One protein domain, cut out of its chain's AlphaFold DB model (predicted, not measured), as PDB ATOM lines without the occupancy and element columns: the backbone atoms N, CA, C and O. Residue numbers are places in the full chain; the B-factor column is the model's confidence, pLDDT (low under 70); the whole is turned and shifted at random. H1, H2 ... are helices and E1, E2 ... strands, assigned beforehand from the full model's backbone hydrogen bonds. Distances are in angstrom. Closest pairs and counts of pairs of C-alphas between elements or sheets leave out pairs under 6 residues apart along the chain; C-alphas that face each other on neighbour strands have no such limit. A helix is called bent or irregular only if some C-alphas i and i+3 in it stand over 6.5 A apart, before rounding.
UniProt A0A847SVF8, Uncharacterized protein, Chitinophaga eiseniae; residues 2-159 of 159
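This is residues 2 to 159 of the 159 residues of an uncharacterized protein of Chitinophaga eiseniae (UniProt A0A847SVF8). One long helix, H1, sticks out as an arm with its residues 4 to 9 and 11 to 28, while its residues 32 to 43 pack on a small, strongly twisted sheet of four strands. H2 packs on the same face, making two layers, helices on one face of a sheet; the tail, residues 154 to 159, stands free. The printed part has 158 residues, with three named helices and four named strands, H1 E1 H2 E2 H3 E3 E4; the sheet runs E1 E2 E3 E4, all antiparallel, class mixed. The whole is loose, radius of gyration of the C-alphas 21.5 A, spanning 71 by 36 by 36 A.

Start with H1, residues 4 to 43, on the sheet at a height over the sheet of 8.8 A; its closest C-alphas to E2, residues 102 to 105, are Leu 43 and Tyr 104, 6.4 A. E1, residues 48 to 53, is antiparallel to E2, with N 49 and O 103 within hydrogen-bond range at 2.8 A. H2, residues 68 to 82, is irregular, with C-alphas 69 and 72 at 7.1 A; its closest C-alphas to E4, residues 132 to 138, are Ile 75 and Tyr 138, 6.5 A. E2 is antiparallel to E3, residues 117 to 123: N 104 and O 121, 2.8 A. H3, residues 108 to 111, is on the sheet, over none of its strands. E3 and E4 form a hairpin: N 120 and O 135, 2.9 A. O i to N i+4 pairs are within range in 34 of 36 for H1 and 9 of 11 for H2; H3 is too short for one.

Find C-alpha 4 at (-29.773, 9.949, -46.322); H1 runs 57.9 A to C-alpha 43. E1 spans 17.0 A, H2 21.5 A, E3 19.6 A, and E4 18.8 A to C-alpha 138 at (-1.161, -35.678, -15.362).

The C-alphas farthest apart, Lys 4 and Leu 83, are 71.6 A apart. The printed part has no cut; links E1 to H2 and H2 to E2 are long. Look for pLDDT under 70 at residue 56, residues 86 to 87 and 153 to 159.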
ATOM      1  N   LEU A   2     -27.241  12.117 -39.714       71.00
ATOM      2  CA  LEU A   2     -26.681  11.305 -40.809       71.00
ATOM      3  C   LEU A   2     -27.335  11.705 -42.140       71.00
ATOM      4  O   LEU A   2     -28.557  11.791 -42.229       71.00
ATOM      5  N   SER A   3     -26.541  11.923 -43.193       88.38
ATOM      6  CA  SER A   3     -27.097  12.118 -44.542       88.38
ATOM      7  C   SER A   3     -27.894  10.879 -44.979       88.38
ATOM      8  O   SER A   3     -27.505   9.756 -44.645       88.38
ATOM      9  N   LYS A   4     -28.944  11.056 -45.794       86.00
ATOM     10  CA  LYS A   4     -29.773   9.949 -46.322       86.00
ATOM     11  C   LYS A   4     -28.941   8.811 -46.935       86.00
ATOM     12  O   LYS A   4     -29.270   7.643 -46.751       86.00
ATOM     13  N   ARG A   5     -27.839   9.139 -47.623       84.12
ATOM     14  CA  ARG A   5     -26.918   8.155 -48.218       84.12
ATOM     15  C   ARG A   5     -26.176   7.343 -47.153       84.12
ATOM     16  O   ARG A   5     -26.163   6.120 -47.233       84.12
ATOM     17  N   LYS A   6     -25.614   8.008 -46.137       84.50
ATOM     18  CA  LYS A   6     -24.923   7.343 -45.017       84.50
ATOM     19  C   LYS A   6     -25.882   6.472 -44.193       84.50
ATOM     20  O   LYS A   6     -25.509   5.371 -43.811       84.50
ATOM     21  N   PHE A   7     -27.124   6.919 -43.997       89.19
ATOM     22  CA  PHE A   7     -28.157   6.139 -43.310       89.19
ATOM     23  C   PHE A   7     -28.532   4.856 -44.073       89.19
ATOM     24  O   PHE A   7     -28.563   3.784 -43.480       89.19
ATOM     25  N   ARG A   8     -28.737   4.928 -45.399       88.25
ATOM     26  CA  ARG A   8     -29.032   3.738 -46.225       88.25
ATOM     27  C   ARG A   8     -27.899   2.714 -46.224       88.25
ATOM     28  O   ARG A   8     -28.176   1.524 -46.137       88.25
ATOM     29  N   ILE A   9     -26.646   3.170 -46.303       89.50
ATOM     30  CA  ILE A   9     -25.475   2.281 -46.240       89.50
ATOM     31  C   ILE A   9     -25.433   1.571 -44.885       89.50
ATOM     32  O   ILE A   9     -25.331   0.353 -44.861       89.50
ATOM     33  N   MET A  10     -25.595   2.313 -43.784       89.88
ATOM     34  CA  MET A  10     -25.596   1.761 -42.425       89.88
ATOM     35  C   MET A  10     -26.675   0.684 -42.237       89.88
ATOM     36  O   MET A  10     -26.374  -0.419 -41.783       89.88
ATOM     37  N   VAL A  11     -27.917   0.971 -42.644       89.62
ATOM     38  CA  VAL A  11     -29.029   0.009 -42.566       89.62
ATOM     39  C   VAL A  11     -28.758  -1.214 -43.447       89.62
ATOM     40  O   VAL A  11     -28.944  -2.341 -42.992       89.62
ATOM     41  N   GLY A  12     -28.253  -1.014 -44.668       88.00
ATOM     42  CA  GLY A  12     -27.875  -2.109 -45.564       88.00
ATOM     43  C   GLY A  12     -26.806  -3.020 -44.960       88.00
ATOM     44  O   GLY A  12     -26.971  -4.237 -44.953       88.00
ATOM     45  N   THR A  13     -25.749  -2.452 -44.372       90.25
ATOM     46  CA  THR A  13     -24.707  -3.236 -43.692       90.25
ATOM     47  C   THR A  13     -25.231  -3.992 -42.473       90.25
ATOM     48  O   THR A  13     -24.872  -5.151 -42.289       90.25
ATOM     49  N   MET A  14     -26.115  -3.392 -41.664       89.81
ATOM     50  CA  MET A  14     -26.710  -4.080 -40.509       89.81
ATOM     51  C   MET A  14     -27.588  -5.258 -40.939       89.81
ATOM     52  O   MET A  14     -27.497  -6.325 -40.340       89.81
ATOM     53  N   LEU A  15     -28.389  -5.096 -41.997       91.00
ATOM     54  CA  LEU A  15     -29.222  -6.176 -42.534       91.00
ATOM     55  C   LEU A  15     -28.378  -7.342 -43.057       91.00
ATOM     56  O   LEU A  15     -28.708  -8.494 -42.793       91.00
ATOM     57  N   VAL A  16     -27.268  -7.057 -43.743       91.62
ATOM     58  CA  VAL A  16     -26.336  -8.096 -44.214       91.62
ATOM     59  C   VAL A  16     -25.690  -8.831 -43.038       91.62
ATOM     60  O   VAL A  16     -25.636 -10.058 -43.045       91.62
ATOM     61  N   LEU A  17     -25.255  -8.111 -42.000       91.38
ATOM     62  CA  LEU A  17     -24.702  -8.726 -40.790       91.38
ATOM     63  C   LEU A  17     -25.737  -9.607 -40.075       91.38
ATOM     64  O   LEU A  17     -25.420 -10.735 -39.711       91.38
ATOM     65  N   MET A  18     -26.980  -9.139 -39.926       89.38
ATOM     66  CA  MET A  18     -28.059  -9.934 -39.327       89.38
ATOM     67  C   MET A  18     -28.394 -11.173 -40.159       89.38
ATOM     68  O   MET A  18     -28.573 -12.247 -39.592       89.38
ATOM     69  N   ALA A  19     -28.428 -11.056 -41.489       89.00
ATOM     70  CA  ALA A  19     -28.631 -12.198 -42.376       89.00
ATOM     71  C   ALA A  19     -27.490 -13.220 -42.243       89.00
ATOM     72  O   ALA A  19     -27.751 -14.416 -42.125       89.00
ATOM     73  N   MET A  20     -26.232 -12.764 -42.177       89.44
ATOM     74  CA  MET A  20     -25.087 -13.651 -41.948       89.44
ATOM     75  C   MET A  20     -25.167 -14.353 -40.594       89.44
ATOM     76  O   MET A  20     -25.006 -15.566 -40.541       89.44
ATOM     77  N   VAL A  21     -25.470 -13.635 -39.509       89.44
ATOM     78  CA  VAL A  21     -25.636 -14.246 -38.179       89.44
ATOM     79  C   VAL A  21     -26.797 -15.244 -38.182       89.44
ATOM     80  O   VAL A  21     -26.653 -16.339 -37.638       89.44
ATOM     81  N   GLY A  22     -27.910 -14.913 -38.842       88.25
ATOM     82  CA  GLY A  22     -29.087 -15.775 -38.962       88.25
ATOM     83  C   GLY A  22     -28.827 -17.082 -39.715       88.25
ATOM     84  O   GLY A  22     -29.443 -18.091 -39.392       88.25
ATOM     85  N   VAL A  23     -27.892 -17.092 -40.671       89.06
ATOM     86  CA  VAL A  23     -27.494 -18.301 -41.416       89.06
ATOM     87  C   VAL A  23     -26.367 -19.060 -40.712       89.06
ATOM     88  O   VAL A  23     -26.422 -20.284 -40.600       89.06
ATOM     89  N   LEU A  24     -25.349 -18.359 -40.210       90.50
ATOM     90  CA  LEU A  24     -24.171 -18.982 -39.599       90.50
ATOM     91  C   LEU A  24     -24.471 -19.583 -38.223       90.50
ATOM     92  O   LEU A  24     -23.931 -20.639 -37.905       90.50
ATOM     93  N   SER A  25     -25.346 -18.962 -37.426       87.00
ATOM     94  CA  SER A  25     -25.642 -19.448 -36.068       87.00
ATOM     95  C   SER A  25     -26.282 -20.843 -36.068       87.00
ATOM     96  O   SER A  25     -25.780 -21.709 -35.350       87.00
ATOM     97  N   PRO A  26     -27.313 -21.138 -36.892       88.12
ATOM     98  CA  PRO A  26     -27.845 -22.495 -37.003       88.12
ATOM     99  C   PRO A  26     -26.810 -23.505 -37.501       88.12
ATOM    100  O   PRO A  26     -26.715 -24.594 -36.941       88.12
ATOM    101  N   ILE A  27     -26.009 -23.154 -38.517       90.44
ATOM    102  CA  ILE A  27     -24.974 -24.051 -39.061       90.44
ATOM    103  C   ILE A  27     -23.957 -24.404 -37.974       90.44
ATOM    104  O   ILE A  27     -23.652 -25.580 -37.770       90.44
ATOM    105  N   TYR A  28     -23.476 -23.400 -37.242       88.19
ATOM    106  CA  TYR A  28     -22.542 -23.586 -36.139       88.19
ATOM    107  C   TYR A  28     -23.148 -24.433 -35.012       88.19
ATOM    108  O   TYR A  28     -22.513 -25.370 -34.533       88.19
ATOM    109  N   PHE A  29     -24.407 -24.180 -34.646       88.12
ATOM    110  CA  PHE A  29     -25.126 -24.980 -33.655       88.12
ATOM    111  C   PHE A  29     -25.234 -26.456 -34.063       88.12
ATOM    112  O   PHE A  29     -24.972 -27.345 -33.253       88.12
ATOM    113  N   PHE A  30     -25.595 -26.742 -35.320       89.62
ATOM    114  CA  PHE A  30     -25.653 -28.117 -35.812       89.62
ATOM    115  C   PHE A  30     -24.275 -28.767 -35.835       89.62
ATOM    116  O   PHE A  30     -24.158 -29.916 -35.415       89.62
ATOM    117  N   TYR A  31     -23.241 -28.041 -36.264       89.44
ATOM    118  CA  TYR A  31     -21.863 -28.525 -36.231       89.44
ATOM    119  C   TYR A  31     -21.455 -28.963 -34.818       89.44
ATOM    120  O   TYR A  31     -21.074 -30.120 -34.633       89.44
ATOM    121  N   LEU A  32     -21.634 -28.093 -33.815       87.62
ATOM    122  CA  LEU A  32     -21.339 -28.418 -32.415       87.62
ATOM    123  C   LEU A  32     -22.154 -29.619 -31.929       87.62
ATOM    124  O   LEU A  32     -21.604 -30.552 -31.349       87.62
ATOM    125  N   ARG A  33     -23.458 -29.651 -32.233       88.62
ATOM    126  CA  ARG A  33     -24.341 -30.759 -31.849       88.62
ATOM    127  C   ARG A  33     -23.903 -32.094 -32.449       88.62
ATOM    128  O   ARG A  33     -24.016 -33.123 -31.783       88.62
ATOM    129  N   PHE A  34     -23.485 -32.113 -33.713       91.44
ATOM    130  CA  PHE A  34     -23.040 -33.338 -34.377       91.44
ATOM    131  C   PHE A  34     -21.690 -33.803 -33.839       91.44
ATOM    132  O   PHE A  34     -21.544 -34.992 -33.548       91.44
ATOM    133  N   ASP A  35     -20.735 -32.888 -33.670       92.50
ATOM    134  CA  ASP A  35     -19.414 -33.214 -33.137       92.50
ATOM    135  C   ASP A  35     -19.496 -33.710 -31.686       92.50
ATOM    136  O   ASP A  35     -19.028 -34.811 -31.383       92.50
ATOM    137  N   GLY A  36     -20.211 -32.983 -30.822       91.88
ATOM    138  CA  GLY A  36     -20.438 -33.361 -29.425       91.88
ATOM    139  C   GLY A  36     -21.105 -34.727 -29.293       91.88
ATOM    140  O   GLY A  36     -20.596 -35.614 -28.604       91.88
ATOM    141  N   LYS A  37     -22.186 -34.983 -30.047       91.25
ATOM    142  CA  LYS A  37     -22.836 -36.308 -30.072       91.25
ATOM    143  C   LYS A  37     -21.923 -37.419 -30.576       91.25
ATOM    144  O   LYS A  37     -22.003 -38.543 -30.076       91.25
ATOM    145  N   ARG A  38     -21.099 -37.154 -31.593       92.75
ATOM    146  CA  ARG A  38     -20.161 -38.144 -32.133       92.75
ATOM    147  C   ARG A  38     -19.101 -38.492 -31.093       92.75
ATOM    148  O   ARG A  38     -18.850 -39.677 -30.868       92.75
ATOM    149  N   MET A  39     -18.523 -37.483 -30.446       94.44
ATOM    150  CA  MET A  39     -17.526 -37.665 -29.396       94.44
ATOM    151  C   MET A  39     -18.124 -38.402 -28.191       94.44
ATOM    152  O   MET A  39     -17.553 -39.389 -27.732       94.44
ATOM    153  N   TYR A  40     -19.321 -38.012 -27.748       92.81
ATOM    154  CA  TYR A  40     -20.022 -38.680 -26.652       92.81
ATOM    155  C   TYR A  40     -20.278 -40.156 -26.955       92.81
ATOM    156  O   TYR A  40     -19.941 -41.025 -26.160       92.81
ATOM    157  N   ASN A  41     -20.793 -40.479 -28.144       92.06
ATOM    158  CA  ASN A  41     -21.026 -41.872 -28.522       92.06
ATOM    159  C   ASN A  41     -19.743 -42.704 -28.615       92.06
ATOM    160  O   ASN A  41     -19.801 -43.908 -28.373       92.06
ATOM    161  N   ARG A  42     -18.607 -42.082 -28.950       92.50
ATOM    162  CA  ARG A  42     -17.299 -42.742 -28.957       92.50
ATOM    163  C   ARG A  42     -16.813 -43.063 -27.543       92.50
ATOM    164  O   ARG A  42     -16.181 -44.095 -27.361       92.50
ATOM    165  N   LEU A  43     -17.084 -42.187 -26.573       93.81
ATOM    166  CA  LEU A  43     -16.501 -42.267 -25.230       93.81
ATOM    167  C   LEU A  43     -17.455 -42.779 -24.145       93.81
ATOM    168  O   LEU A  43     -16.980 -43.165 -23.086       93.81
ATOM    169  N   LYS A  44     -18.768 -42.853 -24.390       88.12
ATOM    170  CA  LYS A  44     -19.769 -43.279 -23.390       88.12
ATOM    171  C   LYS A  44     -19.512 -44.658 -22.768       88.12
ATOM    172  O   LYS A  44     -19.993 -44.917 -21.674       88.12
ATOM    173  N   ASN A  45     -18.778 -45.523 -23.472       89.44
ATOM    174  CA  ASN A  45     -18.423 -46.869 -23.022       89.44
ATOM    175  C   ASN A  45     -16.988 -46.966 -22.469       89.44
ATOM    176  O   ASN A  45     -16.583 -48.052 -22.065       89.44
ATOM    177  N   ASN A  46     -16.211 -45.878 -22.488       92.19
ATOM    178  CA  ASN A  46     -14.892 -45.840 -21.859       92.19
ATOM    179  C   ASN A  46     -15.012 -45.624 -20.355       92.19
ATOM    180  O   ASN A  46     -16.052 -45.196 -19.842       92.19
ATOM    181  N   LYS A  47     -13.916 -45.890 -19.648       93.25
ATOM    182  CA  LYS A  47     -13.858 -45.723 -18.204       93.25
ATOM    183  C   LYS A  47     -14.066 -44.268 -17.798       93.25
ATOM    184  O   LYS A  47     -13.450 -43.342 -18.332       93.25
ATOM    185  N   GLN A  48     -14.924 -44.110 -16.802       93.81
ATOM    186  CA  GLN A  48     -15.189 -42.852 -16.123       93.81
ATOM    187  C   GLN A  48     -14.211 -42.668 -14.958       93.81
ATOM    188  O   GLN A  48     -13.918 -43.615 -14.228       93.81
ATOM    189  N   VAL A  49     -13.695 -41.451 -14.806       94.19
ATOM    190  CA  VAL A  49     -12.728 -41.053 -13.776       94.19
ATOM    191  C   VAL A  49     -12.995 -39.620 -13.311       94.19
ATOM    192  O   VAL A  49     -13.635 -38.838 -14.004       94.19
ATOM    193  N   TYR A  50     -12.461 -39.256 -12.155       93.50
ATOM    194  CA  TYR A  50     -12.416 -37.894 -11.630       93.50
ATOM    195  C   TYR A  50     -11.021 -37.313 -11.843       93.50
ATOM    196  O   TYR A  50     -10.034 -38.051 -11.843       93.50
ATOM    197  N   VAL A  51     -10.942 -35.997 -12.031       93.88
ATOM    198  CA  VAL A  51      -9.689 -35.289 -12.309       93.88
ATOM    199  C   VAL A  51      -9.521 -34.145 -11.315       93.88
ATOM    200  O   VAL A  51     -10.261 -33.163 -11.363       93.88
ATOM    201  N   ASN A  52      -8.560 -34.268 -10.406       91.12
ATOM    202  CA  ASN A  52      -8.289 -33.297  -9.351       91.12
ATOM    203  C   ASN A  52      -6.857 -33.411  -8.801       91.12
ATOM    204  O   ASN A  52      -6.206 -34.443  -8.892       91.12
ATOM    205  N   ASP A  53      -6.357 -32.311  -8.250       88.38
ATOM    206  CA  ASP A  53      -5.011 -32.185  -7.694       88.38
ATOM    207  C   ASP A  53      -5.062 -32.206  -6.159       88.38
ATOM    208  O   ASP A  53      -5.804 -31.427  -5.550       88.38
ATOM    209  N   THR A  54      -4.282 -33.098  -5.543       84.62
ATOM    210  CA  THR A  54      -4.137 -33.248  -4.085       84.62
ATOM    211  C   THR A  54      -2.698 -33.068  -3.595       84.62
ATOM    212  O   THR A  54      -2.436 -33.191  -2.397       84.62
ATOM    213  N   TYR A  55      -1.751 -32.751  -4.482       83.44
ATOM    214  CA  TYR A  55      -0.320 -32.738  -4.156       83.44
ATOM    215  C   TYR A  55       0.072 -31.642  -3.154       83.44
ATOM    216  O   TYR A  55       1.085 -31.763  -2.474       83.44
ATOM    217  N   ASN A  56      -0.758 -30.605  -3.010       69.62
ATOM    218  CA  ASN A  56      -0.584 -29.502  -2.059       69.62
ATOM    219  C   ASN A  56      -1.701 -29.445  -0.988       69.62
ATOM    220  O   ASN A  56      -2.076 -28.368  -0.521       69.62
ATOM    221  N   GLY A  57      -2.250 -30.592  -0.580       74.94
ATOM    222  CA  GLY A  57      -3.215 -30.673   0.522       74.94
ATOM    223  C   GLY A  57      -4.668 -30.785   0.057       74.94
ATOM    224  O   GLY A  57      -5.099 -31.861  -0.346       74.94
ATOM    225  N   ALA A  58      -5.456 -29.712   0.192       80.00
ATOM    226  CA  ALA A  58      -6.883 -29.730  -0.154       80.00
ATOM    227  C   ALA A  58      -7.115 -30.031  -1.646       80.00
ATOM    228  O   ALA A  58      -6.231 -29.827  -2.475       80.00
ATOM    229  N   ILE A  59      -8.321 -30.485  -1.990       86.50
ATOM    230  CA  ILE A  59      -8.658 -30.832  -3.375       86.50
ATOM    231  C   ILE A  59      -8.795 -29.589  -4.226       86.50
ATOM    232  O   ILE A  59      -9.607 -28.715  -3.928       86.50
ATOM    233  N   ASN A  60      -8.077 -29.581  -5.342       86.31
ATOM    234  CA  ASN A  60      -8.130 -28.520  -6.330       86.31
ATOM    235  C   ASN A  60      -8.432 -29.064  -7.729       86.31
ATOM    236  O   ASN A  60      -8.298 -30.253  -8.015       86.31
ATOM    237  N   SER A  61      -8.843 -28.170  -8.625       89.25
ATOM    238  CA  SER A  61      -8.970 -28.471 -10.050       89.25
ATOM    239  C   SER A  61      -7.609 -28.833 -10.646       89.25
ATOM    240  O   SER A  61      -6.672 -28.042 -10.533       89.25
ATOM    241  N   ALA A  62      -7.495 -29.983 -11.316       92.88
ATOM    242  CA  ALA A  62      -6.239 -30.342 -11.974       92.88
ATOM    243  C   ALA A  62      -6.010 -29.478 -13.216       92.88
ATOM    244  O   ALA A  62      -6.953 -29.123 -13.929       92.88
ATOM    245  N   MET A  63      -4.751 -29.167 -13.504       94.62
ATOM    246  CA  MET A  63      -4.374 -28.470 -14.725       94.62
ATOM    247  C   MET A  63      -4.355 -29.427 -15.916       94.62
ATOM    248  O   MET A  63      -4.066 -30.617 -15.778       94.62
ATOM    249  N   TYR A  64      -4.638 -28.893 -17.099       96.62
ATOM    250  CA  TYR A  64      -4.563 -29.648 -18.344       96.62
ATOM    251  C   TYR A  64      -3.962 -28.816 -19.470       96.62
ATOM    252  O   TYR A  64      -4.042 -27.587 -19.469       96.62
ATOM    253  N   VAL A  65      -3.425 -29.507 -20.471       97.12
ATOM    254  CA  VAL A  65      -2.960 -28.903 -21.724       97.12
ATOM    255  C   VAL A  65      -3.731 -29.481 -22.902       97.12
ATOM    256  O   VAL A  65      -4.218 -30.609 -22.852       97.12
ATOM    257  N   THR A  66      -3.887 -28.701 -23.969       95.44
ATOM    258  CA  THR A  66      -4.520 -29.172 -25.216       95.44
ATOM    259  C   THR A  66      -3.517 -29.427 -26.329       95.44
ATOM    260  O   THR A  66      -3.861 -30.102 -27.293       95.44
ATOM    261  N   ASP A  67      -2.316 -28.861 -26.214       92.69
ATOM    262  CA  ASP A  67      -1.237 -29.043 -27.175       92.69
ATOM    263  C   ASP A  67      -0.227 -30.068 -26.646       92.69
ATOM    264  O   ASP A  67       0.124 -30.088 -25.462       92.69
ATOM    265  N   ASN A  68       0.266 -30.911 -27.546       90.31
ATOM    266  CA  ASN A  68       1.316 -31.868 -27.244       90.31
ATOM    267  C   ASN A  68       2.638 -31.160 -26.901       90.31
ATOM    268  O   ASN A  68       3.415 -31.704 -26.116       90.31
ATOM    269  N   SER A  69       2.885 -29.952 -27.430       94.56
ATOM    270  CA  SER A  69       4.090 -29.162 -27.116       94.56
ATOM    271  C   SER A  69       4.238 -28.855 -25.626       94.56
ATOM    272  O   SER A  69       5.350 -28.825 -25.107       94.56
ATOM    273  N   ASP A  70       3.114 -28.680 -24.931       96.06
ATOM    274  CA  ASP A  70       3.070 -28.240 -23.534       96.06
ATOM    275  C   ASP A  70       3.105 -29.419 -22.548       96.06
ATOM    276  O   ASP A  70       3.180 -29.243 -21.330       96.06
ATOM    277  N   THR A  71       3.069 -30.650 -23.066       94.62
ATOM    278  CA  THR A  71       2.969 -31.873 -22.259       94.62
ATOM    279  C   THR A  71       4.189 -32.077 -21.363       94.62
ATOM    280  O   THR A  71       4.050 -32.496 -20.214       94.62
ATOM    281  N   SER A  72       5.390 -31.761 -21.851       95.19
ATOM    282  CA  SER A  72       6.624 -31.864 -21.062       95.19
ATOM    283  C   SER A  72       6.616 -30.903 -19.870       95.19
ATOM    284  O   SER A  72       6.963 -31.307 -18.762       95.19
ATOM    285  N   ALA A  73       6.148 -29.669 -20.074       95.44
ATOM    286  CA  ALA A  73       6.032 -28.660 -19.027       95.44
ATOM    287  C   ALA A  73       4.970 -29.032 -17.977       95.44
ATOM    288  O   ALA A  73       5.196 -28.841 -16.781       95.44
ATOM    289  N   LEU A  74       3.844 -29.619 -18.399       95.25
ATOM    290  CA  LEU A  74       2.836 -30.170 -17.485       95.25
ATOM    291  C   LEU A  74       3.419 -31.291 -16.611       95.25
ATOM    292  O   LEU A  74       3.214 -31.309 -15.398       95.25
ATOM    293  N   ILE A  75       4.166 -32.218 -17.223       94.81
ATOM    294  CA  ILE A  75       4.829 -33.320 -16.513       94.81
ATOM    295  C   ILE A  75       5.865 -32.789 -15.520       94.81
ATOM    296  O   ILE A  75       5.922 -33.291 -14.398       94.81
ATOM    297  N   GLU A  76       6.682 -31.809 -15.916       94.50
ATOM    298  CA  GLU A  76       7.685 -31.170 -15.051       94.50
ATOM    299  C   GLU A  76       7.013 -30.559 -13.816       94.50
ATOM    300  O   GLU A  76       7.395 -30.875 -12.688       94.50
ATOM    301  N   PHE A  77       5.962 -29.759 -14.023       93.62
ATOM    302  CA  PHE A  77       5.211 -29.110 -12.949       93.62
ATOM    303  C   PHE A  77       4.685 -30.115 -11.917       93.62
ATOM    304  O   PHE A  77       4.951 -29.970 -10.720       93.62
ATOM    305  N   TYR A  78       3.987 -31.155 -12.382       93.44
ATOM    306  CA  TYR A  78       3.379 -32.150 -11.501       93.44
ATOM    307  C   TYR A  78       4.385 -33.114 -10.877       93.44
ATOM    308  O   TYR A  78       4.212 -33.496  -9.726       93.44
ATOM    309  N   SER A  79       5.476 -33.444 -11.574       92.06
ATOM    310  CA  SER A  79       6.552 -34.252 -10.983       92.06
ATOM    311  C   SER A  79       7.222 -33.521  -9.810       92.06
ATOM    312  O   SER A  79       7.642 -34.164  -8.856       92.06
ATOM    313  N   ILE A  80       7.310 -32.184  -9.851       90.62
ATOM    314  CA  ILE A  80       7.809 -31.371  -8.727       90.62
ATOM    315  C   ILE A  80       6.764 -31.283  -7.606       90.62
ATOM    316  O   ILE A  80       7.117 -31.370  -6.428       90.62
ATOM    317  N   ALA A  81       5.483 -31.125  -7.957       87.56
ATOM    318  CA  ALA A  81       4.388 -31.106  -6.986       87.56
ATOM    319  C   ALA A  81       4.304 -32.426  -6.198       87.56
ATOM    320  O   ALA A  81       4.187 -32.399  -4.977       87.56
ATOM    321  N   GLU A  82       4.471 -33.569  -6.870       87.38
ATOM    322  CA  GLU A  82       4.533 -34.902  -6.250       87.38
ATOM    323  C   GLU A  82       5.627 -35.035  -5.185       87.38
ATOM    324  O   GLU A  82       5.468 -35.785  -4.225       87.38
ATOM    325  N   LEU A  83       6.722 -34.284  -5.319       85.94
ATOM    326  CA  LEU A  83       7.819 -34.258  -4.350       85.94
ATOM    327  C   LEU A  83       7.548 -33.318  -3.159       85.94
ATOM    328  O   LEU A  83       8.451 -33.070  -2.362       85.94
ATOM    329  N   GLY A  84       6.346 -32.745  -3.045       79.56
ATOM    330  CA  GLY A  84       5.970 -31.824  -1.966       79.56
ATOM    331  C   GLY A  84       6.687 -30.470  -2.020       79.56
ATOM    332  O   GLY A  84       6.681 -29.726  -1.045       79.56
ATOM    333  N   SER A  85       7.316 -30.133  -3.151       73.94
ATOM    334  CA  SER A  85       8.154 -28.933  -3.307       73.94
ATOM    335  C   SER A  85       7.372 -27.679  -3.737       73.94
ATOM    336  O   SER A  85       7.963 -26.737  -4.254       73.94
ATOM    337  N   GLY A  86       6.046 -27.652  -3.548       66.31
ATOM    338  CA  GLY A  86       5.201 -26.484  -3.843       66.31
ATOM    339  C   GLY A  86       4.823 -26.285  -5.317       66.31
ATOM    340  O   GLY A  86       4.188 -25.286  -5.644       66.31
ATOM    341  N   GLY A  87       5.138 -27.249  -6.189       66.38
ATOM    342  CA  GLY A  87       4.901 -27.174  -7.636       66.38
ATOM    343  C   GLY A  87       6.019 -26.444  -8.393       66.38
ATOM    344  O   GLY A  87       6.728 -25.605  -7.844       66.38
ATOM    345  N   GLY A  88       6.221 -26.805  -9.664       75.62
ATOM    346  CA  GLY A  88       7.203 -26.147 -10.535       75.62
ATOM    347  C   GLY A  88       6.741 -24.777 -11.049       75.62
ATOM    348  O   GLY A  88       5.619 -24.339 -10.806       75.62
ATOM    349  N   PHE A  89       7.580 -24.106 -11.841       84.81
ATOM    350  CA  PHE A  89       7.122 -22.950 -12.616       84.81
ATOM    351  C   PHE A  89       6.155 -23.405 -13.712       84.81
ATOM    352  O   PHE A  89       6.475 -24.299 -14.498       84.81
ATOM    353  N   ILE A  90       4.992 -22.761 -13.798       89.38
ATOM    354  CA  ILE A  90       4.027 -23.032 -14.862       89.38
ATOM    355  C   ILE A  90       4.550 -22.413 -16.163       89.38
ATOM    356  O   ILE A  90       4.646 -21.194 -16.286       89.38
ATOM    357  N   LYS A  91       4.887 -23.266 -17.135       91.44
ATOM    358  CA  LYS A  91       5.406 -22.881 -18.464       91.44
ATOM    359  C   LYS A  91       4.432 -23.230 -19.598       91.44
ATOM    360  O   LYS A  91       4.847 -23.428 -20.733       91.44
ATOM    361  N   PHE A  92       3.147 -23.344 -19.282       93.88
ATOM    362  CA  PHE A  92       2.073 -23.675 -20.219       93.88
ATOM    363  C   PHE A  92       0.828 -22.824 -19.915       93.88
ATOM    364  O   PHE A  92       0.719 -22.275 -18.814       93.88
ATOM    365  N   PRO A  93      -0.119 -22.677 -20.859       94.12
ATOM    366  CA  PRO A  93      -1.346 -21.926 -20.618       94.12
ATOM    367  C   PRO A  93      -2.134 -22.493 -19.434       94.12
ATOM    368  O   PRO A  93      -2.510 -23.665 -19.438       94.12
ATOM    369  N   ILE A  94      -2.428 -21.654 -18.439       91.31
ATOM    370  CA  ILE A  94      -3.180 -22.075 -17.254       91.31
ATOM    371  C   ILE A  94      -4.617 -22.395 -17.665       91.31
ATOM    372  O   ILE A  94      -5.395 -21.508 -18.020       91.31
ATOM    373  N   ARG A  95      -4.968 -23.678 -17.595       94.50
ATOM    374  CA  ARG A  95      -6.326 -24.190 -17.770       94.50
ATOM    375  C   ARG A  95      -6.566 -25.287 -16.754       94.50
ATOM    376  O   ARG A  95      -5.663 -26.070 -16.473       94.50
ATOM    377  N   THR A  96      -7.777 -25.350 -16.218       93.50
ATOM    378  CA  THR A  96      -8.119 -26.282 -15.146       93.50
ATOM    379  C   THR A  96      -9.389 -27.064 -15.457       93.50
ATOM    380  O   THR A  96     -10.344 -26.543 -16.032       93.50
ATOM    381  N   MET A  97      -9.372 -28.343 -15.098       91.88
ATOM    382  CA  MET A  97     -10.510 -29.250 -15.168       91.88
ATOM    383  C   MET A  97     -11.333 -29.133 -13.879       91.88
ATOM    384  O   MET A  97     -10.738 -29.135 -12.802       91.88
ATOM    385  N   PRO A  98     -12.674 -29.040 -13.934       85.81
ATOM    386  CA  PRO A  98     -13.485 -29.007 -12.717       85.81
ATOM    387  C   PRO A  98     -13.231 -30.232 -11.821       85.81
ATOM    388  O   PRO A  98     -13.310 -31.364 -12.284       85.81
ATOM    389  N   TYR A  99     -12.964 -30.016 -10.531       82.12
ATOM    390  CA  TYR A  99     -12.601 -31.089  -9.588       82.12
ATOM    391  C   TYR A  99     -13.772 -31.984  -9.148       82.12
ATOM    392  O   TYR A  99     -13.560 -33.027  -8.532       82.12
ATOM    393  N   ASN A 100     -15.011 -31.566  -9.414       81.75
ATOM    394  CA  ASN A 100     -16.242 -32.205  -8.945       81.75
ATOM    395  C   ASN A 100     -17.085 -32.793 -10.088       81.75
ATOM    396  O   ASN A 100     -18.307 -32.880  -9.970       81.75
ATOM    397  N   THR A 101     -16.449 -33.165 -11.199       88.31
ATOM    398  CA  THR A 101     -17.135 -33.750 -12.354       88.31
ATOM    399  C   THR A 101     -16.454 -35.023 -12.844       88.31
ATOM    400  O   THR A 101     -15.283 -35.277 -12.560       88.31
ATOM    401  N   VAL A 102     -17.222 -35.824 -13.578       92.44
ATOM    402  CA  VAL A 102     -16.764 -37.065 -14.199       92.44
ATOM    403  C   VAL A 102     -16.195 -36.768 -15.584       92.44
ATOM    404  O   VAL A 102     -16.812 -36.085 -16.403       92.44
ATOM    405  N   PHE A 103     -15.035 -37.348 -15.856       95.19
ATOM    406  CA  PHE A 103     -14.342 -37.338 -17.132       95.19
ATOM    407  C   PHE A 103     -14.286 -38.749 -17.704       95.19
ATOM    408  O   PHE A 103     -14.235 -39.738 -16.977       95.19
ATOM    409  N   TYR A 104     -14.247 -38.843 -19.024       95.62
ATOM    410  CA  TYR A 104     -14.082 -40.090 -19.751       95.62
ATOM    411  C   TYR A 104     -12.655 -40.179 -20.262       95.62
ATOM    412  O   TYR A 104     -12.144 -39.227 -20.860       95.62
ATOM    413  N   LEU A 105     -12.017 -41.328 -20.065       95.00
ATOM    414  CA  LEU A 105     -10.739 -41.599 -20.706       95.00
ATOM    415  C   LEU A 105     -10.940 -41.747 -22.216       95.00
ATOM    416  O   LEU A 105     -11.884 -42.391 -22.678       95.00
ATOM    417  N   VAL A 106     -10.027 -41.180 -23.006       94.19
ATOM    418  CA  VAL A 106     -10.026 -41.427 -24.459       94.19
ATOM    419  C   VAL A 106      -9.585 -42.859 -24.771       94.19
ATOM    420  O   VAL A 106     -10.066 -43.458 -25.735       94.19
ATOM    421  N   ASN A 107      -8.679 -43.408 -23.957       90.69
ATOM    422  CA  ASN A 107      -8.181 -44.775 -24.061       90.69
ATOM    423  C   ASN A 107      -7.779 -45.310 -22.677       90.69
ATOM    424  O   ASN A 107      -6.782 -44.866 -22.111       90.69
ATOM    425  N   ASP A 108      -8.500 -46.307 -22.166       86.69
ATOM    426  CA  ASP A 108      -8.251 -46.904 -20.847       86.69
ATOM    427  C   ASP A 108      -6.866 -47.556 -20.729       86.69
ATOM    428  O   ASP A 108      -6.249 -47.532 -19.661       86.69
ATOM    429  N   ALA A 109      -6.321 -48.078 -21.835       88.62
ATOM    430  CA  ALA A 109      -4.971 -48.639 -21.864       88.62
ATOM    431  C   ALA A 109      -3.896 -47.584 -21.536       88.62
ATOM    432  O   ALA A 109      -2.794 -47.936 -21.109       88.62
ATOM    433  N   ALA A 110      -4.213 -46.288 -21.672       85.94
ATOM    434  CA  ALA A 110      -3.309 -45.204 -21.309       85.94
ATOM    435  C   ALA A 110      -3.036 -45.120 -19.798       85.94
ATOM    436  O   ALA A 110      -2.023 -44.552 -19.393       85.94
ATOM    437  N   LEU A 111      -3.874 -45.722 -18.948       86.62
ATOM    438  CA  LEU A 111      -3.564 -45.841 -17.521       86.62
ATOM    439  C   LEU A 111      -2.384 -46.786 -17.270       86.62
ATOM    440  O   LEU A 111      -1.551 -46.505 -16.411       86.62
ATOM    441  N   TYR A 112      -2.287 -47.861 -18.050       86.94
ATOM    442  CA  TYR A 112      -1.322 -48.944 -17.842       86.94
ATOM    443  C   TYR A 112      -0.038 -48.791 -18.663       86.94
ATOM    444  O   TYR A 112       0.946 -49.478 -18.403       86.94
ATOM    445  N   ASN A 113      -0.023 -47.896 -19.652       87.19
ATOM    446  CA  ASN A 113       1.195 -47.587 -20.392       87.19
ATOM    447  C   ASN A 113       2.190 -46.766 -19.536       87.19
ATOM    448  O   ASN A 113       1.834 -46.193 -18.504       87.19
ATOM    449  N   GLY A 114       3.435 -46.649 -20.001       88.94
ATOM    450  CA  GLY A 114       4.473 -45.845 -19.339       88.94
ATOM    451  C   GLY A 114       4.297 -44.322 -19.439       88.94
ATOM    452  O   GLY A 114       5.190 -43.589 -19.023       88.94
ATOM    453  N   SER A 115       3.191 -43.816 -20.002       91.25
ATOM    454  CA  SER A 115       2.944 -42.372 -20.093       91.25
ATOM    455  C   SER A 115       2.675 -41.781 -18.712       91.25
ATOM    456  O   SER A 115       1.953 -42.369 -17.904       91.25
ATOM    457  N   LYS A 116       3.196 -40.577 -18.462       94.94
ATOM    458  CA  LYS A 116       2.861 -39.777 -17.274       94.94
ATOM    459  C   LYS A 116       1.600 -38.935 -17.445       94.94
ATOM    460  O   LYS A 116       1.088 -38.410 -16.464       94.94
ATOM    461  N   VAL A 117       1.090 -38.815 -18.665       95.75
ATOM    462  CA  VAL A 117      -0.144 -38.086 -18.970       95.75
ATOM    463  C   VAL A 117      -1.164 -38.995 -19.624       95.75
ATOM    464  O   VAL A 117      -0.810 -39.976 -20.288       95.75
ATOM    465  N   ILE A 118      -2.430 -38.651 -19.455       95.88
ATOM    466  CA  ILE A 118      -3.540 -39.306 -20.132       95.88
ATOM    467  C   ILE A 118      -4.477 -38.258 -20.709       95.88
ATOM    468  O   ILE A 118      -4.552 -37.131 -20.226       95.88
ATOM    469  N   GLU A 119      -5.199 -38.646 -21.750       95.88
ATOM    470  CA  GLU A 119      -6.185 -37.781 -22.366       95.88
ATOM    471  C   GLU A 119      -7.578 -38.064 -21.815       95.88
ATOM    472  O   GLU A 119      -8.034 -39.214 -21.795       95.88
ATOM    473  N   VAL A 120      -8.251 -36.995 -21.401       96.62
ATOM    474  CA  VAL A 120      -9.582 -37.039 -20.806       96.62
ATOM    475  C   VAL A 120     -10.538 -36.107 -21.536       96.62
ATOM    476  O   VAL A 120     -10.133 -35.101 -22.126       96.62
ATOM    477  N   VAL A 121     -11.823 -36.444 -21.473       96.56
ATOM    478  CA  VAL A 121     -12.907 -35.629 -22.020       96.56
ATOM    479  C   VAL A 121     -14.016 -35.474 -20.987       96.56
ATOM    480  O   VAL A 121     -14.548 -36.463 -20.490       96.56
ATOM    481  N   TYR A 122     -14.384 -34.234 -20.687       94.75
ATOM    482  CA  TYR A 122     -15.603 -33.901 -19.951       94.75
ATOM    483  C   TYR A 122     -16.680 -33.466 -20.934       94.75
ATOM    484  O   TYR A 122     -16.393 -32.678 -21.829       94.75
ATOM    485  N   PHE A 123     -17.905 -33.950 -20.745       93.00
ATOM    486  CA  PHE A 123     -19.075 -33.503 -21.496       93.00
ATOM    487  C   PHE A 123     -19.967 -32.671 -20.587       93.00
ATOM    488  O   PHE A 123     -20.354 -33.136 -19.516       93.00
ATOM    489  N   ASP A 124     -20.359 -31.487 -21.047       88.19
ATOM    490  CA  ASP A 124     -21.460 -30.756 -20.445       88.19
ATOM    491  C   ASP A 124     -22.777 -31.439 -20.827       88.19
ATOM    492  O   ASP A 124     -23.368 -31.198 -21.883       88.19
ATOM    493  N   THR A 125     -23.235 -32.334 -19.954       79.50
ATOM    494  CA  THR A 125     -24.485 -33.076 -20.144       79.50
ATOM    495  C   THR A 125     -25.730 -32.208 -19.974       79.50
ATOM    496  O   THR A 125     -26.824 -32.670 -20.293       79.50
ATOM    497  N   LEU A 126     -25.592 -30.980 -19.462       82.12
ATOM    498  CA  LEU A 126     -26.684 -30.009 -19.381       82.12
ATOM    499  C   LEU A 126     -26.836 -29.233 -20.697       82.12
ATOM    500  O   LEU A 126     -27.917 -28.712 -20.983       82.12
ATOM    501  N   SER A 127     -25.786 -29.184 -21.520       81.38
ATOM    502  CA  SER A 127     -25.835 -28.570 -22.842       81.38
ATOM    503  C   SER A 127     -26.597 -29.444 -23.844       81.38
ATOM    504  O   SER A 127     -26.344 -30.640 -24.011       81.38
ATOM    505  N   ASN A 128     -27.500 -28.822 -24.607       78.69
ATOM    506  CA  ASN A 128     -28.221 -29.485 -25.696       78.69
ATOM    507  C   ASN A 128     -27.285 -29.971 -26.816       78.69
ATOM    508  O   ASN A 128     -27.672 -30.842 -27.597       78.69
ATOM    509  N   THR A 129     -26.084 -29.412 -26.946       83.94
ATOM    510  CA  THR A 129     -25.104 -29.783 -27.978       83.94
ATOM    511  C   THR A 129     -24.119 -30.853 -27.510       83.94
ATOM    512  O   THR A 129     -23.418 -31.400 -28.358       83.94
ATOM    513  N   LEU A 130     -24.142 -31.236 -26.222       85.75
ATOM    514  CA  LEU A 130     -23.119 -32.084 -25.594       85.75
ATOM    515  C   LEU A 130     -21.713 -31.525 -25.834       85.75
ATOM    516  O   LEU A 130     -20.811 -32.245 -26.274       85.75
ATOM    517  N   ASP A 131     -21.553 -30.225 -25.588       88.94
ATOM    518  CA  ASP A 131     -20.248 -29.575 -25.663       88.94
ATOM    519  C   ASP A 131     -19.265 -30.297 -24.744       88.94
ATOM    520  O   ASP A 131     -19.635 -30.804 -23.681       88.94
ATOM    521  N   TYR A 132     -18.007 -30.370 -25.162       92.81
ATOM    522  CA  TYR A 132     -17.008 -31.115 -24.419       92.81
ATOM    523  C   TYR A 132     -15.683 -30.380 -24.326       92.81
ATOM    524  O   TYR A 132     -15.263 -29.670 -25.239       92.81
ATOM    525  N   THR A 133     -15.000 -30.615 -23.212       92.88
ATOM    526  CA  THR A 133     -13.634 -30.164 -22.970       92.88
ATOM    527  C   THR A 133     -12.719 -31.369 -23.052       92.88
ATOM    528  O   THR A 133     -12.907 -32.343 -22.325       92.88
ATOM    529  N   ARG A 134     -11.719 -31.301 -23.929       94.81
ATOM    530  CA  ARG A 134     -10.696 -32.332 -24.124       94.81
ATOM    531  C   ARG A 134      -9.346 -31.800 -23.666       94.81
ATOM    532  O   ARG A 134      -9.010 -30.657 -23.971       94.81
ATOM    533  N   GLY A 135      -8.572 -32.620 -22.967       95.94
ATOM    534  CA  GLY A 135      -7.253 -32.219 -22.492       95.94
ATOM    535  C   GLY A 135      -6.386 -33.381 -22.034       95.94
ATOM    536  O   GLY A 135      -6.888 -34.433 -21.639       95.94
ATOM    537  N   LEU A 136      -5.077 -33.162 -22.074       96.88
ATOM    538  CA  LEU A 136      -4.069 -34.010 -21.458       96.88
ATOM    539  C   LEU A 136      -3.869 -33.565 -20.011       96.88
ATOM    540  O   LEU A 136      -3.575 -32.398 -19.750       96.88
ATOM    541  N   VAL A 137      -4.029 -34.504 -19.089       96.44
ATOM    542  CA  VAL A 137      -3.862 -34.306 -17.645       96.44
ATOM    543  C   VAL A 137      -2.758 -35.214 -17.132       96.44
ATOM    544  O   VAL A 137      -2.459 -36.254 -17.730       96.44
ATOM    545  N   TYR A 138      -2.147 -34.833 -16.016       95.56
ATOM    546  CA  TYR A 138      -1.161 -35.678 -15.362       95.56
ATOM    547  C   TYR A 138      -1.838 -36.917 -14.762       95.56
ATOM    548  O   TYR A 138      -2.879 -36.828 -14.124       95.56
ATOM    549  N   LYS A 139      -1.272 -38.105 -14.979       94.50
ATOM    550  CA  LYS A 139      -1.919 -39.375 -14.610       94.50
ATOM    551  C   LYS A 139      -2.197 -39.472 -13.108       94.50
ATOM    552  O   LYS A 139      -3.214 -40.037 -12.724       94.50
ATOM    553  N   GLY A 140      -1.320 -38.924 -12.269       92.06
ATOM    554  CA  GLY A 140      -1.493 -38.981 -10.819       92.06
ATOM    555  C   GLY A 140      -2.586 -38.055 -10.262       92.06
ATOM    556  O   GLY A 140      -2.986 -38.246  -9.122       92.06
ATOM    557  N   THR A 141      -3.143 -37.137 -11.067       93.19
ATOM    558  CA  THR A 141      -4.317 -36.318 -10.696       93.19
ATOM    559  C   THR A 141      -5.647 -36.993 -11.057       93.19
ATOM    560  O   THR A 141      -6.683 -36.335 -11.138       93.19
ATOM    561  N   VAL A 142      -5.630 -38.278 -11.423       93.75
ATOM    562  CA  VAL A 142      -6.798 -38.998 -11.946       93.75
ATOM    563  C   VAL A 142      -7.202 -40.095 -10.975       93.75
ATOM    564  O   VAL A 142      -6.407 -40.968 -10.632       93.75
ATOM    565  N   HIS A 143      -8.473 -40.097 -10.584       91.25
ATOM    566  CA  HIS A 143      -9.005 -40.997  -9.567       91.25
ATOM    567  C   HIS A 143     -10.213 -41.765 -10.103       91.25
ATOM    568  O   HIS A 143     -11.123 -41.187 -10.689       91.25
ATOM    569  N   MET A 144     -10.252 -43.086  -9.903       90.19
ATOM    570  CA  MET A 144     -11.401 -43.903 -10.336       90.19
ATOM    571  C   MET A 144     -12.660 -43.631  -9.513       90.19
ATOM    572  O   MET A 144     -13.766 -43.747 -10.023       90.19
ATOM    573  N   ASN A 145     -12.472 -43.278  -8.244       88.94
ATOM    574  CA  ASN A 145     -13.547 -42.946  -7.327       88.94
ATOM    575  C   ASN A 145     -13.482 -41.454  -7.009       88.94
ATOM    576  O   ASN A 145     -12.376 -40.901  -6.962       88.94
ATOM    577  N   PRO A 146     -14.634 -40.815  -6.757       86.38
ATOM    578  CA  PRO A 146     -14.631 -39.447  -6.294       86.38
ATOM    579  C   PRO A 146     -13.885 -39.364  -4.958       86.38
ATOM    580  O   PRO A 146     -13.930 -40.300  -4.150       86.38
ATOM    581  N   PRO A 147     -13.199 -38.247  -4.708       82.94
ATOM    582  CA  PRO A 147     -12.641 -37.982  -3.393       82.94
ATOM    583  C   PRO A 147     -13.732 -37.888  -2.315       82.94
ATOM    584  O   PRO A 147     -14.891 -37.609  -2.610       82.94
ATOM    585  N   SER A 148     -13.342 -38.049  -1.047       83.25
ATOM    586  CA  SER A 148     -14.241 -37.809   0.090       83.25
ATOM    587  C   SER A 148     -14.743 -36.359   0.121       83.25
ATOM    588  O   SER A 148     -13.953 -35.430  -0.045       83.25
ATOM    589  N   ASP A 149     -16.018 -36.165   0.472       82.56
ATOM    590  CA  ASP A 149     -16.634 -34.843   0.669       82.56
ATOM    591  C   ASP A 149     -15.881 -33.956   1.669       82.56
ATOM    592  O   ASP A 149     -15.897 -32.734   1.557       82.56
ATOM    593  N   SER A 150     -15.184 -34.562   2.632       82.06
ATOM    594  CA  SER A 150     -14.368 -33.842   3.620       82.06
ATOM    595  C   SER A 150     -13.215 -33.049   3.001       82.06
ATOM    596  O   SER A 150     -12.757 -32.066   3.583       82.06
ATOM    597  N   LEU A 151     -12.758 -33.470   1.823       77.44
ATOM    598  CA  LEU A 151     -11.673 -32.845   1.088       77.44
ATOM    599  C   LEU A 151     -12.178 -31.850   0.035       77.44
ATOM    600  O   LEU A 151     -11.382 -31.057  -0.473       77.44
ATOM    601  N   LEU A 152     -13.476 -31.872  -0.296       76.12
ATOM    602  CA  LEU A 152     -14.074 -30.893  -1.196       76.12
ATOM    603  C   LEU A 152     -14.019 -29.527  -0.520       76.12
ATOM    604  O   LEU A 152     -14.636 -29.289   0.522       76.12
ATOM    605  N   ILE A 153     -13.280 -28.608  -1.132       68.25
ATOM    606  CA  ILE A 153     -13.276 -27.218  -0.708       68.25
ATOM    607  C   ILE A 153     -14.716 -26.708  -0.799       68.25
ATOM    608  O   ILE A 153     -15.308 -26.648  -1.882       68.25
ATOM    609  N   ARG A 154     -15.306 -26.375   0.354       58.44
ATOM    610  CA  ARG A 154     -16.647 -25.802   0.392       58.44
ATOM    611  C   ARG A 154     -16.607 -24.436  -0.304       58.44
ATOM    612  O   ARG A 154     -15.803 -23.572   0.046       58.44
ATOM    613  N   LYS A 155     -17.470 -24.261  -1.309       49.72
ATOM    614  CA  LYS A 155     -17.602 -23.026  -2.105       49.72
ATOM    615  C   LYS A 155     -17.872 -21.772  -1.258       49.72
ATOM    616  O   LYS A 155     -17.599 -20.671  -1.717       49.72
ATOM    617  N   ASP A 156     -18.387 -21.936  -0.043       52.25
ATOM    618  CA  ASP A 156     -18.689 -20.865   0.913       52.25
ATOM    619  C   ASP A 156     -17.440 -20.184   1.505       52.25
ATOM    620  O   ASP A 156     -17.559 -19.106   2.073       52.25
ATOM    621  N   LYS A 157     -16.240 -20.761   1.353       47.84
ATOM    622  CA  LYS A 157     -14.983 -20.166   1.848       47.84
ATOM    623  C   LYS A 157     -14.284 -19.211   0.870       47.84
ATOM    624  O   LYS A 157     -13.233 -18.680   1.215       47.84
ATOM    625  N   PHE A 158     -14.827 -19.017  -0.332       45.69
ATOM    626  CA  PHE A 158     -14.203 -18.231  -1.411       45.69
ATOM    627  C   PHE A 158     -15.063 -17.049  -1.903       45.69
ATOM    628  O   PHE A 158     -14.762 -16.479  -2.953       45.69
ATOM    629  N   HIS A 159     -16.107 -16.673  -1.156       38.69
ATOM    630  CA  HIS A 159     -16.944 -15.500  -1.421       38.69
ATOM    631  C   HIS A 159     -16.921 -14.523  -0.249       38.69
ATOM    632  O   HIS A 159     -17.004 -14.997   0.905       38.69
TER     633      HIS A 159